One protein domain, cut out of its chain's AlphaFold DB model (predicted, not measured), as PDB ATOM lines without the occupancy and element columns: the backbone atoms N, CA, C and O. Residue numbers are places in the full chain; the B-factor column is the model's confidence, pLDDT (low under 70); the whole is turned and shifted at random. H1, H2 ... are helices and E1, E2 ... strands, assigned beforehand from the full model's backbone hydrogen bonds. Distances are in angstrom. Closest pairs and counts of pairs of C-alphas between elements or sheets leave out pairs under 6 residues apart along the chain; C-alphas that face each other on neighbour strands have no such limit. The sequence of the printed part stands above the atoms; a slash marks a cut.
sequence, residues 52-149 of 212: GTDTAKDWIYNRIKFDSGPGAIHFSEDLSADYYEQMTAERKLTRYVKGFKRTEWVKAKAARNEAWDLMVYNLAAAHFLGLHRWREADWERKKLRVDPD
ATOM      1  N   GLY A  52     117.078 173.647 169.537       77.38
ATOM      2  CA  GLY A  52     116.300 174.867 169.705       77.38
ATOM      3  C   GLY A  52     114.912 174.585 170.280       77.38
ATOM      4  O   GLY A  52     114.444 173.443 170.323       77.38
ATOM      5  N   THR A  53     114.257 175.644 170.747       82.06
ATOM      6  CA  THR A  53     113.000 175.558 171.494       82.06
ATOM      7  C   THR A  53     111.885 174.891 170.689       82.06
ATOM      8  O   THR A  53     111.232 173.993 171.213       82.06
ATOM      9  N   ASP A  54     111.687 175.247 169.419       82.56
ATOM     10  CA  ASP A  54     110.599 174.673 168.616       82.56
ATOM     11  C   ASP A  54     110.866 173.209 168.252       82.56
ATOM     12  O   ASP A  54     109.952 172.381 168.279       82.56
ATOM     13  N   THR A  55     112.122 172.865 167.962       83.56
ATOM     14  CA  THR A  55     112.539 171.478 167.719       83.56
ATOM     15  C   THR A  55     112.354 170.612 168.965       83.56
ATOM     16  O   THR A  55     111.858 169.488 168.867       83.56
ATOM     17  N   ALA A  56     112.715 171.131 170.141       86.06
ATOM     18  CA  ALA A  56     112.508 170.462 171.421       86.06
ATOM     19  C   ALA A  56     111.014 170.262 171.715       86.06
ATOM     20  O   ALA A  56     110.600 169.156 172.061       86.06
ATOM     21  N   LYS A  57     110.188 171.291 171.496       87.00
ATOM     22  CA  LYS A  57     108.727 171.220 171.648       87.00
ATOM     23  C   LYS A  57     108.111 170.178 170.715       87.00
ATOM     24  O   LYS A  57     107.332 169.343 171.168       87.00
ATOM     25  N   ASP A  58     108.512 170.150 169.444       87.62
ATOM     26  CA  ASP A  58     108.067 169.137 168.479       87.62
ATOM     27  C   ASP A  58     108.481 167.714 168.908       87.62
ATOM     28  O   ASP A  58     107.687 166.774 168.809       87.62
ATOM     29  N   TRP A  59     109.703 167.548 169.419       86.88
ATOM     30  CA  TRP A  59     110.223 166.269 169.915       86.88
ATOM     31  C   TRP A  59     109.450 165.759 171.137       86.88
ATOM     32  O   TRP A  59     109.104 164.578 171.189       86.88
ATOM     33  N   ILE A  60     109.157 166.647 172.095       88.75
ATOM     34  CA  ILE A  60     108.406 166.335 173.317       88.75
ATOM     35  C   ILE A  60     106.955 166.008 172.955       88.75
ATOM     36  O   ILE A  60     106.432 164.976 173.367       88.75
ATOM     37  N   TYR A  61     106.324 166.824 172.107       87.94
ATOM     38  CA  TYR A  61     104.934 166.637 171.687       87.94
ATOM     39  C   TYR A  61     104.684 165.294 170.991       87.94
ATOM     40  O   TYR A  61     103.640 164.670 171.181       87.94
ATOM     41  N   ASN A  62     105.642 164.818 170.193       88.56
ATOM     42  CA  ASN A  62     105.540 163.503 169.563       88.56
ATOM     43  C   ASN A  62     105.668 162.351 170.568       88.56
ATOM     44  O   ASN A  62     105.135 161.278 170.305       88.56
ATOM     45  N   ARG A  63     106.349 162.566 171.702       87.19
ATOM     46  CA  ARG A  63     106.591 161.539 172.724       87.19
ATOM     47  C   ARG A  63     105.509 161.420 173.785       87.19
ATOM     48  O   ARG A  63     105.266 160.319 174.255       87.19
ATOM     49  N   ILE A  64     104.844 162.522 174.129       86.25
ATOM     50  CA  ILE A  64     103.744 162.533 175.115       86.25
ATOM     51  C   ILE A  64     102.613 161.569 174.725       86.25
ATOM     52  O   ILE A  64     101.862 161.119 175.575       86.25
ATOM     53  N   LYS A  65     102.494 161.233 173.438       84.12
ATOM     54  CA  LYS A  65     101.479 160.311 172.916       84.12
ATOM     55  C   LYS A  65     101.745 158.836 173.235       84.12
ATOM     56  O   LYS A  65     100.896 158.012 172.917       84.12
ATOM     57  N   PHE A  66     102.926 158.493 173.749       85.62
ATOM     58  CA  PHE A  66     103.263 157.121 174.114       85.62
ATOM     59  C   PHE A  66     102.994 156.899 175.601       85.62
ATOM     60  O   PHE A  66     103.605 157.564 176.435       85.62
ATOM     61  N   ASP A  67     102.139 155.924 175.913       81.25
ATOM     62  CA  ASP A  67     101.789 155.577 177.296       81.25
ATOM     63  C   ASP A  67     102.887 154.753 177.988       81.25
ATOM     64  O   ASP A  67     103.103 154.863 179.192       81.25
ATOM     65  N   SER A  68     103.602 153.909 177.235       83.38
ATOM     66  CA  SER A  68     104.718 153.114 177.753       83.38
ATOM     67  C   SER A  68     105.701 152.707 176.652       83.38
ATOM     68  O   SER A  68     105.380 152.724 175.461       83.38
ATOM     69  N   GLY A  69     106.920 152.346 177.063       82.00
ATOM     70  CA  GLY A  69     107.970 151.838 176.181       82.00
ATOM     71  C   GLY A  69     109.106 152.832 175.892       82.00
ATOM     72  O   GLY A  69     109.170 153.916 176.478       82.00
ATOM     73  N   PRO A  70     110.047 152.465 175.002       77.88
ATOM     74  CA  PRO A  70     111.234 153.267 174.726       77.88
ATOM     75  C   PRO A  70     110.883 154.654 174.182       77.88
ATOM     76  O   PRO A  70     110.321 154.800 173.099       77.88
ATOM     77  N   GLY A  71     111.263 155.690 174.929       77.88
ATOM     78  CA  GLY A  71     110.995 157.080 174.563       77.88
ATOM     79  C   GLY A  71     109.651 157.627 175.048       77.88
ATOM     80  O   GLY A  71     109.367 158.786 174.742       77.88
ATOM     81  N   ALA A  72     108.876 156.854 175.817       85.12
ATOM     82  CA  ALA A  72     107.774 157.388 176.608       85.12
ATOM     83  C   ALA A  72     108.305 158.361 177.675       85.12
ATOM     84  O   ALA A  72     109.427 158.223 178.172       85.12
ATOM     85  N   ILE A  73     107.508 159.380 177.994       86.19
ATOM     86  CA  ILE A  73     107.825 160.326 179.063       86.19
ATOM     87  C   ILE A  73     107.144 159.826 180.329       86.19
ATOM     88  O   ILE A  73     105.926 159.695 180.365       86.19
ATOM     89  N   HIS A  74     107.939 159.558 181.361       85.50
ATOM     90  CA  HIS A  74     107.431 159.152 182.663       85.50
ATOM     91  C   HIS A  74     107.159 160.383 183.526       85.50
ATOM     92  O   HIS A  74     108.016 161.258 183.664       85.50
ATOM     93  N   PHE A  75     105.967 160.429 184.111       86.06
ATOM     94  CA  PHE A  75     105.544 161.455 185.057       86.06
ATOM     95  C   PHE A  75     105.438 160.834 186.451       86.06
ATOM     96  O   PHE A  75     105.115 159.656 186.583       86.06
ATOM     97  N   SER A  76     105.750 161.615 187.486       86.69
ATOM     98  CA  SER A  76     105.505 161.210 188.874       86.69
ATOM     99  C   SER A  76     104.011 161.330 189.190       86.69
ATOM    100  O   SER A  76     103.345 162.240 188.690       86.69
ATOM    101  N   GLU A  77     103.500 160.427 190.028       85.75
ATOM    102  CA  GLU A  77     102.113 160.451 190.511       85.75
ATOM    103  C   GLU A  77     101.818 161.681 191.389       85.75
ATOM    104  O   GLU A  77     100.677 162.130 191.451       85.75
ATOM    105  N   ASP A  78     102.847 162.292 191.986       87.38
ATOM    106  CA  ASP A  78     102.716 163.440 192.894       87.38
ATOM    107  C   ASP A  78     102.548 164.792 192.168       87.38
ATOM    108  O   ASP A  78     102.490 165.854 192.795       87.38
ATOM    109  N   LEU A  79     102.503 164.795 190.830       86.25
ATOM    110  CA  LEU A  79     102.383 166.024 190.044       86.25
ATOM    111  C   LEU A  79     100.950 166.579 190.072       86.25
ATOM    112  O   LEU A  79      99.992 165.921 189.673       86.25
ATOM    113  N   SER A  80     100.811 167.843 190.479       89.50
ATOM    114  CA  SER A  80      99.529 168.562 190.512       89.50
ATOM    115  C   SER A  80      98.898 168.737 189.123       89.50
ATOM    116  O   SER A  80      99.618 168.887 188.135       89.50
ATOM    117  N   ALA A  81      97.567 168.855 189.059       87.69
ATOM    118  CA  ALA A  81      96.825 169.127 187.821       87.69
ATOM    119  C   ALA A  81      97.338 170.372 187.062       87.69
ATOM    120  O   ALA A  81      97.501 170.320 185.842       87.69
ATOM    121  N   ASP A  82      97.700 171.436 187.786       88.75
ATOM    122  CA  ASP A  82      98.276 172.669 187.233       88.75
ATOM    123  C   ASP A  82      99.495 172.404 186.335       88.75
ATOM    124  O   ASP A  82      99.687 173.080 185.327       88.75
ATOM    125  N   TYR A  83     100.317 171.397 186.657       87.69
ATOM    126  CA  TYR A  83     101.487 171.036 185.851       87.69
ATOM    127  C   TYR A  83     101.082 170.592 184.437       87.69
ATOM    128  O   TYR A  83     101.678 171.016 183.443       87.69
ATOM    129  N   TYR A  84     100.027 169.781 184.338       87.50
ATOM    130  CA  TYR A  84      99.505 169.278 183.069       87.50
ATOM    131  C   TYR A  84      98.782 170.372 182.271       87.50
ATOM    132  O   TYR A  84      98.915 170.440 181.043       87.50
ATOM    133  N   GLU A  85      98.082 171.283 182.952       88.31
ATOM    134  CA  GLU A  85      97.496 172.468 182.315       88.31
ATOM    135  C   GLU A  85      98.578 173.366 181.705       88.31
ATOM    136  O   GLU A  85      98.473 173.789 180.553       88.31
ATOM    137  N   GLN A  86      99.669 173.602 182.437       87.75
ATOM    138  CA  GLN A  86     100.794 174.385 181.936       87.75
ATOM    139  C   GLN A  86     101.540 173.696 180.787       87.75
ATOM    140  O   GLN A  86     101.979 174.371 179.854       87.75
ATOM    141  N   MET A  87     101.668 172.364 180.811       86.25
ATOM    142  CA  MET A  87     102.254 171.595 179.706       86.25
ATOM    143  C   MET A  87     101.440 171.698 178.412       86.25
ATOM    144  O   MET A  87     102.005 171.652 177.321       86.25
ATOM    145  N   THR A  88     100.120 171.840 178.518       84.19
ATOM    146  CA  THR A  88      99.203 171.918 177.366       84.19
ATOM    147  C   THR A  88      98.789 173.352 177.014       84.19
ATOM    148  O   THR A  88      98.004 173.567 176.087       84.19
ATOM    149  N   ALA A  89      99.362 174.351 177.695       84.12
ATOM    150  CA  ALA A  89      99.064 175.771 177.504       84.12
ATOM    151  C   ALA A  89      99.437 176.308 176.109       84.12
ATOM    152  O   ALA A  89      98.886 177.319 175.651       84.12
ATOM    153  N   GLU A  90     100.382 175.654 175.432       84.56
ATOM    154  CA  GLU A  90     100.778 175.960 174.061       84.56
ATOM    155  C   GLU A  90     100.201 174.941 173.085       84.56
ATOM    156  O   GLU A  90     100.338 173.731 173.247       84.56
ATOM    157  N   ARG A  91      99.593 175.441 172.008       80.69
ATOM    158  CA  ARG A  91      99.054 174.600 170.939       80.69
ATOM    159  C   ARG A  91      99.700 174.928 169.607       80.69
ATOM    160  O   ARG A  91      99.910 176.093 169.264       80.69
ATOM    161  N   LYS A  92      99.955 173.885 168.824       83.06
ATOM    162  CA  LYS A  92     100.493 173.990 167.470       83.06
ATOM    163  C   LYS A  92      99.379 174.403 166.507       83.06
ATOM    164  O   LYS A  92      98.553 173.583 166.114       83.06
ATOM    165  N   LEU A  93      99.336 175.681 166.133       82.62
ATOM    166  CA  LEU A  93      98.367 176.203 165.172       82.62
ATOM    167  C   LEU A  93      98.999 176.295 163.787       82.62
ATOM    168  O   LEU A  93     100.073 176.860 163.595       82.62
ATOM    169  N   THR A  94      98.297 175.755 162.797       85.69
ATOM    170  CA  THR A  94      98.634 175.990 161.395       85.69
ATOM    171  C   THR A  94      97.909 177.248 160.924       85.69
ATOM    172  O   THR A  94      96.681 177.272 160.880       85.69
ATOM    173  N   ARG A  95      98.657 178.278 160.532       83.00
ATOM    174  CA  ARG A  95      98.142 179.502 159.914       83.00
ATOM    175  C   ARG A  95      98.636 179.598 158.474       83.00
ATOM    176  O   ARG A  95      99.815 179.405 158.194       83.00
ATOM    177  N   TYR A  96      97.748 179.952 157.552       84.62
ATOM    178  CA  TYR A  96      98.143 180.290 156.187       84.62
ATOM    179  C   TYR A  96      98.510 181.769 156.126       84.62
ATOM    180  O   TYR A  96      97.679 182.635 156.392       84.62
ATOM    181  N   VAL A  97      99.763 182.069 155.795       78.81
ATOM    182  CA  VAL A  97     100.244 183.443 155.617       78.81
ATOM    183  C   VAL A  97     100.688 183.585 154.171       78.81
ATOM    184  O   VAL A  97     101.609 182.899 153.735       78.81
ATOM    185  N   LYS A  98     100.019 184.465 153.416       78.19
ATOM    186  CA  LYS A  98     100.309 184.710 151.991       78.19
ATOM    187  C   LYS A  98     100.307 183.421 151.144       78.19
ATOM    188  O   LYS A  98     101.187 183.224 150.319       78.19
ATOM    189  N   GLY A  99      99.352 182.521 151.398       82.62
ATOM    190  CA  GLY A  99      99.215 181.242 150.682       82.62
ATOM    191  C   GLY A  99     100.152 180.121 151.149       82.62
ATOM    192  O   GLY A  99      99.946 178.970 150.776       82.62
ATOM    193  N   PHE A 100     101.130 180.406 152.014       75.44
ATOM    194  CA  PHE A 100     102.035 179.393 152.559       75.44
ATOM    195  C   PHE A 100     101.556 178.889 153.920       75.44
ATOM    196  O   PHE A 100     101.178 179.675 154.794       75.44
ATOM    197  N   LYS A 101     101.614 177.568 154.115       81.12
ATOM    198  CA  LYS A 101     101.333 176.921 155.399       81.12
ATOM    199  C   LYS A 101     102.469 177.235 156.380       81.12
ATOM    200  O   LYS A 101     103.596 176.789 156.182       81.12
ATOM    201  N   ARG A 102     102.177 177.997 157.433       80.94
ATOM    202  CA  ARG A 102     103.073 178.257 158.567       80.94
ATOM    203  C   ARG A 102     102.509 177.555 159.791       80.94
ATOM    204  O   ARG A 102     101.321 177.659 160.073       80.94
ATOM    205  N   THR A 103     103.360 176.845 160.512       82.50
ATOM    206  CA  THR A 103     102.972 176.219 161.772       82.50
ATOM    207  C   THR A 103     103.676 176.945 162.899       82.50
ATOM    208  O   THR A 103     104.894 177.083 162.852       82.50
ATOM    209  N   GLU A 104     102.911 177.420 163.872       82.31
ATOM    210  CA  GLU A 104     103.395 178.247 164.973       82.31
ATOM    211  C   GLU A 104     102.853 177.704 166.298       82.31
ATOM    212  O   GLU A 104     101.688 177.298 166.390       82.31
ATOM    213  N   TRP A 105     103.706 177.682 167.319       83.44
ATOM    214  CA  TRP A 105     103.306 177.394 168.690       83.44
ATOM    215  C   TRP A 105     102.686 178.651 169.292       83.44
ATOM    216  O   TRP A 105     103.355 179.664 169.471       83.44
ATOM    217  N   VAL A 106     101.382 178.609 169.569       83.12
ATOM    218  CA  VAL A 106     100.647 179.761 170.098       83.12
ATOM    219  C   VAL A 106     100.226 179.476 171.531       83.12
ATOM    220  O   VAL A 106      99.474 178.535 171.797       83.12
ATOM    221  N   LYS A 107     100.690 180.333 172.439       84.56
ATOM    222  CA  LYS A 107     100.344 180.326 173.861       84.56
ATOM    223  C   LYS A 107      98.952 180.916 174.099       84.56
ATOM    224  O   LYS A 107      98.581 181.931 173.502       84.56
ATOM    225  N   ALA A 108      98.180 180.312 175.002       81.38
ATOM    226  CA  ALA A 108      96.925 180.897 175.464       81.38
ATOM    227  C   ALA A 108      97.174 182.191 176.270       81.38
ATOM    228  O   ALA A 108      98.046 182.250 177.134       81.38
ATOM    229  N   LYS A 109      96.387 183.241 175.996       71.00
ATOM    230  CA  LYS A 109      96.638 184.638 176.416       71.00
ATOM    231  C   LYS A 109      96.882 184.848 177.922       71.00
ATOM    232  O   LYS A 109      97.554 185.810 178.278       71.00
ATOM    233  N   ALA A 110      96.341 183.989 178.782       77.25
ATOM    234  CA  ALA A 110      96.458 184.099 180.239       77.25
ATOM    235  C   ALA A 110      97.018 182.833 180.913       77.25
ATOM    236  O   ALA A 110      97.058 182.769 182.137       77.25
ATOM    237  N   ALA A 111      97.438 181.830 180.138       81.44
ATOM    238  CA  ALA A 111      97.935 180.581 180.706       81.44
ATOM    239  C   ALA A 111      99.402 180.717 181.137       81.44
ATOM    240  O   ALA A 111     100.202 181.377 180.465       81.44
ATOM    241  N   ARG A 112      99.766 180.076 182.247       84.56
ATOM    242  CA  ARG A 112     101.169 179.875 182.637       84.56
ATOM    243  C   ARG A 112     101.757 178.740 181.796       84.56
ATOM    244  O   ARG A 112     101.033 177.825 181.424       84.56
ATOM    245  N   ASN A 113     103.034 178.830 181.439       88.75
ATOM    246  CA  ASN A 113     103.724 177.837 180.601       88.75
ATOM    247  C   ASN A 113     105.104 177.465 181.172       88.75
ATOM    248  O   ASN A 113     105.955 176.964 180.440       88.75
ATOM    249  N   GLU A 114     105.329 177.710 182.467       87.94
ATOM    250  CA  GLU A 114     106.625 177.464 183.103       87.94
ATOM    251  C   GLU A 114     107.004 175.980 183.015       87.94
ATOM    252  O   GLU A 114     108.144 175.661 182.692       87.94
ATOM    253  N   ALA A 115     106.038 175.074 183.213       88.56
ATOM    254  CA  ALA A 115     106.257 173.631 183.094       88.56
ATOM    255  C   ALA A 115     106.702 173.202 181.683       88.56
ATOM    256  O   ALA A 115     107.576 172.348 181.527       88.56
ATOM    257  N   TRP A 116     106.127 173.810 180.641       88.75
ATOM    258  CA  TRP A 116     106.456 173.488 179.254       88.75
ATOM    259  C   TRP A 116     107.867 173.950 178.882       88.75
ATOM    260  O   TRP A 116     108.647 173.183 178.315       88.75
ATOM    261  N   ASP A 117     108.226 175.176 179.268       87.81
ATOM    262  CA  ASP A 117     109.571 175.706 179.040       87.81
ATOM    263  C   ASP A 117     110.616 174.977 179.909       87.81
ATOM    264  O   ASP A 117     111.724 174.694 179.443       87.81
ATOM    265  N   LEU A 118     110.259 174.560 181.130       89.50
ATOM    266  CA  LEU A 118     111.109 173.714 181.971       89.50
ATOM    267  C   LEU A 118     111.392 172.360 181.311       89.50
ATOM    268  O   LEU A 118     112.532 171.903 181.322       89.50
ATOM    269  N   MET A 119     110.395 171.731 180.685       88.12
ATOM    270  CA  MET A 119     110.604 170.474 179.962       88.12
ATOM    271  C   MET A 119     111.559 170.628 178.775       88.12
ATOM    272  O   MET A 119     112.399 169.755 178.541       88.12
ATOM    273  N   VAL A 120     111.486 171.751 178.060       89.19
ATOM    274  CA  VAL A 120     112.454 172.085 177.006       89.19
ATOM    275  C   VAL A 120     113.865 172.214 177.586       89.19
ATOM    276  O   VAL A 120     114.808 171.655 177.025       89.19
ATOM    277  N   TYR A 121     114.021 172.880 178.734       88.25
ATOM    278  CA  TYR A 121     115.319 172.978 179.404       88.25
ATOM    279  C   TYR A 121     115.832 171.635 179.921       88.25
ATOM    280  O   TYR A 121     117.014 171.343 179.753       88.25
ATOM    281  N   ASN A 122     114.967 170.790 180.478       89.69
ATOM    282  CA  ASN A 122     115.331 169.444 180.918       89.69
ATOM    283  C   ASN A 122     115.835 168.600 179.742       89.69
ATOM    284  O   ASN A 122     116.844 167.906 179.869       89.69
ATOM    285  N   LEU A 123     115.191 168.702 178.575       88.56
ATOM    286  CA  LEU A 123     115.653 168.040 177.358       88.56
ATOM    287  C   LEU A 123     117.016 168.583 176.903       88.56
ATOM    288  O   LEU A 123     117.919 167.805 176.594       88.56
ATOM    289  N   ALA A 124     117.194 169.904 176.895       86.50
ATOM    290  CA  ALA A 124     118.471 170.524 176.552       86.50
ATOM    291  C   ALA A 124     119.591 170.089 177.516       86.50
ATOM    292  O   ALA A 124     120.678 169.713 177.072       86.50
ATOM    293  N   ALA A 125     119.312 170.050 178.820       86.69
ATOM    294  CA  ALA A 125     120.231 169.560 179.843       86.69
ATOM    295  C   ALA A 125     120.555 168.070 179.652       86.69
ATOM    296  O   ALA A 125     121.715 167.677 179.751       86.69
ATOM    297  N   ALA A 126     119.568 167.241 179.299       87.38
ATOM    298  CA  ALA A 126     119.782 165.828 178.993       87.38
ATOM    299  C   ALA A 126     120.693 165.630 177.771       87.38
ATOM    300  O   ALA A 126     121.560 164.751 177.770       87.38
ATOM    301  N   HIS A 127     120.543 166.462 176.737       85.56
ATOM    302  CA  HIS A 127     121.448 166.460 175.590       85.56
ATOM    303  C   HIS A 127     122.855 166.926 175.964       85.56
ATOM    304  O   HIS A 127     123.819 166.273 175.563       85.56
ATOM    305  N   PHE A 128     122.969 167.983 176.771       84.00
ATOM    306  CA  PHE A 128     124.245 168.507 177.259       84.00
ATOM    307  C   PHE A 128     125.011 167.486 178.113       84.00
ATOM    308  O   PHE A 128     126.207 167.290 177.922       84.00
ATOM    309  N   LEU A 129     124.314 166.767 178.994       86.19
ATOM    310  CA  LEU A 129     124.875 165.683 179.810       86.19
ATOM    311  C   LEU A 129     125.143 164.397 179.008       86.19
ATOM    312  O   LEU A 129     125.691 163.434 179.545       86.19
ATOM    313  N   GLY A 130     124.744 164.349 177.733       86.56
ATOM    314  CA  GLY A 130     124.924 163.178 176.882       86.56
ATOM    315  C   GLY A 130     124.028 161.991 177.246       86.56
ATOM    316  O   GLY A 130     124.317 160.880 176.806       86.56
ATOM    317  N   LEU A 131     122.936 162.204 177.995       84.75
ATOM    318  CA  LEU A 131     122.024 161.136 178.446       84.75
ATOM    319  C   LEU A 131     121.417 160.355 177.274       84.75
ATOM    320  O   LEU A 131     121.191 159.157 177.364       84.75
ATOM    321  N   HIS A 132     121.226 161.015 176.131       81.38
ATOM    322  CA  HIS A 132     120.763 160.385 174.891       81.38
ATOM    323  C   HIS A 132     121.720 159.312 174.324       81.38
ATOM    324  O   HIS A 132     121.348 158.608 173.390       81.38
ATOM    325  N   ARG A 133     122.955 159.209 174.839       85.75
ATOM    326  CA  ARG A 133     123.966 158.211 174.441       85.75
ATOM    327  C   ARG A 133     124.140 157.096 175.469       85.75
ATOM    328  O   ARG A 133     124.911 156.173 175.208       85.75
ATOM    329  N   TRP A 134     123.496 157.211 176.628       86.75
ATOM    330  CA  TRP A 134     123.627 156.245 177.710       86.75
ATOM    331  C   TRP A 134     122.979 154.925 177.314       86.75
ATOM    332  O   TRP A 134     121.880 154.900 176.757       86.75
ATOM    333  N   ARG A 135     123.670 153.825 177.609       86.38
ATOM    334  CA  ARG A 135     123.121 152.472 177.477       86.38
ATOM    335  C   ARG A 135     122.549 152.010 178.813       86.38
ATOM    336  O   ARG A 135     122.769 152.650 179.836       86.38
ATOM    337  N   GLU A 136     121.861 150.872 178.820       83.81
ATOM    338  CA  GLU A 136     121.301 150.274 180.044       83.81
ATOM    339  C   GLU A 136     122.348 150.150 181.162       83.81
ATOM    340  O   GLU A 136     122.083 150.534 182.293       83.81
ATOM    341  N   ALA A 137     123.585 149.758 180.836       85.81
ATOM    342  CA  ALA A 137     124.677 149.677 181.809       85.81
ATOM    343  C   ALA A 137     125.039 151.027 182.469       85.81
ATOM    344  O   ALA A 137     125.419 151.062 183.640       85.81
ATOM    345  N   ASP A 138     124.930 152.140 181.737       86.56
ATOM    346  CA  ASP A 138     125.185 153.479 182.284       86.56
ATOM    347  C   ASP A 138     124.045 153.910 183.217       86.56
ATOM    348  O   ASP A 138     124.292 154.514 184.265       86.56
ATOM    349  N   TRP A 139     122.804 153.552 182.865       84.75
ATOM    350  CA  TRP A 139     121.622 153.782 183.696       84.75
ATOM    351  C   TRP A 139     121.655 152.955 184.981       84.75
ATOM    352  O   TRP A 139     121.435 153.521 186.049       84.75
ATOM    353  N   GLU A 140     122.025 151.676 184.912       85.44
ATOM    354  CA  GLU A 140     122.207 150.815 186.089       85.44
ATOM    355  C   GLU A 140     123.301 151.354 187.014       85.44
ATOM    356  O   GLU A 140     123.104 151.493 188.221       85.44
ATOM    357  N   ARG A 141     124.442 151.782 186.456       87.06
ATOM    358  CA  ARG A 141     125.501 152.428 187.244       87.06
ATOM    359  C   ARG A 141     125.003 153.697 187.933       87.06
ATOM    360  O   ARG A 141     125.390 153.982 189.066       87.06
ATOM    361  N   LYS A 142     124.181 154.498 187.249       84.62
ATOM    362  CA  LYS A 142     123.601 155.710 187.832       84.62
ATOM    363  C   LYS A 142     122.591 155.370 188.927       84.62
ATOM    364  O   LYS A 142     122.635 156.030 189.962       84.62
ATOM    365  N   LYS A 143     121.743 154.363 188.708       84.38
ATOM    366  CA  LYS A 143     120.764 153.853 189.673       84.38
ATOM    367  C   LYS A 143     121.462 153.416 190.955       84.38
ATOM    368  O   LYS A 143     121.184 153.999 191.992       84.38
ATOM    369  N   LEU A 144     122.476 152.556 190.851       86.06
ATOM    370  CA  LEU A 144     123.273 152.093 191.992       86.06
ATOM    371  C   LEU A 144     123.941 153.241 192.767       86.06
ATOM    372  O   LEU A 144     124.179 153.142 193.962       86.06
ATOM    373  N   ARG A 145     124.271 154.351 192.098       84.31
ATOM    374  CA  ARG A 145     124.863 155.524 192.760       84.31
ATOM    375  C   ARG A 145     123.838 156.372 193.513       84.31
ATOM    376  O   ARG A 145     124.215 157.071 194.447       84.31
ATOM    377  N   VAL A 146     122.604 156.428 193.021       81.62
ATOM    378  CA  VAL A 146     121.531 157.248 193.605       81.62
ATOM    379  C   VAL A 146     120.815 156.478 194.709       81.62
ATOM    380  O   VAL A 146     120.507 157.067 195.736       81.62
ATOM    381  N   ASP A 147     120.616 155.181 194.503       78.44
ATOM    382  CA  ASP A 147     120.003 154.255 195.445       78.44
ATOM    383  C   ASP A 147     120.870 152.984 195.528       78.44
ATOM    384  O   ASP A 147     120.698 152.046 194.739       78.44
ATOM    385  N   PRO A 148     121.910 152.989 196.381       73.06
ATOM    386  CA  PRO A 148     122.805 151.852 196.533       73.06
ATOM    387  C   PRO A 148     122.131 150.757 197.364       73.06
ATOM    388  O   PRO A 148     122.330 150.746 198.573       73.06
ATOM    389  N   ASP A 149     121.352 149.862 196.732       64.69
ATOM    390  CA  ASP A 149     120.683 148.689 197.344       64.69
ATOM    391  C   ASP A 149     120.267 148.930 198.806       64.69
ATOM    392  O   ASP A 149     120.519 148.122 199.712       64.69
TER     393      ASP A 149
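This is residues 52 to 149 of the 212 residues of an uncharacterized protein of Undibacterium sp. KW1 (UniProt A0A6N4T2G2). This is a loose, elongated model in which helices H1 and H2 pack on different parts of H3, the hairpin E1-E2 makes one end of the length, and H4, touching no helix, makes the other. The printed part has 98 residues with named elements in the order H1, H2, E1, E2, H3, H4; the class is mixed, and the two-stranded sheet is antiparallel. The radius of gyration of the C-alphas is 16.8 A; the spans are 59 by 29 by 23 A.

H1 is residues 53 to 63, from C-alpha 53 at (113.000, 175.558, 171.494). H2 is 81 to 87, E1 90 to 97 (E1), 19.9 A long, and E2 100 to 107, 21.4 A. H3 is 114 to 128, 20.6 A. H4 is 136 to 146, ending at C-alpha 146 at (121.531, 157.248, 193.605).

H3 touches H1 with residues 120 to 124 alone, about perpendicular at 86 degrees; the closest C-alphas, Ala 56 and Val 120, are 5.8 A apart. H3 touches H2 with 114 to 116 alone, closest C-alphas Met 87 and Trp 116, 4.6 A. In the hairpin E1-E2, N 95 and O 102 are 2.8 A apart. In H1 to H4 every O i to N i+4 pair is within hydrogen-bond range.

The printed part has no cut. H1 to H2 is a long link. Residue 149 is under 70 pLDDT.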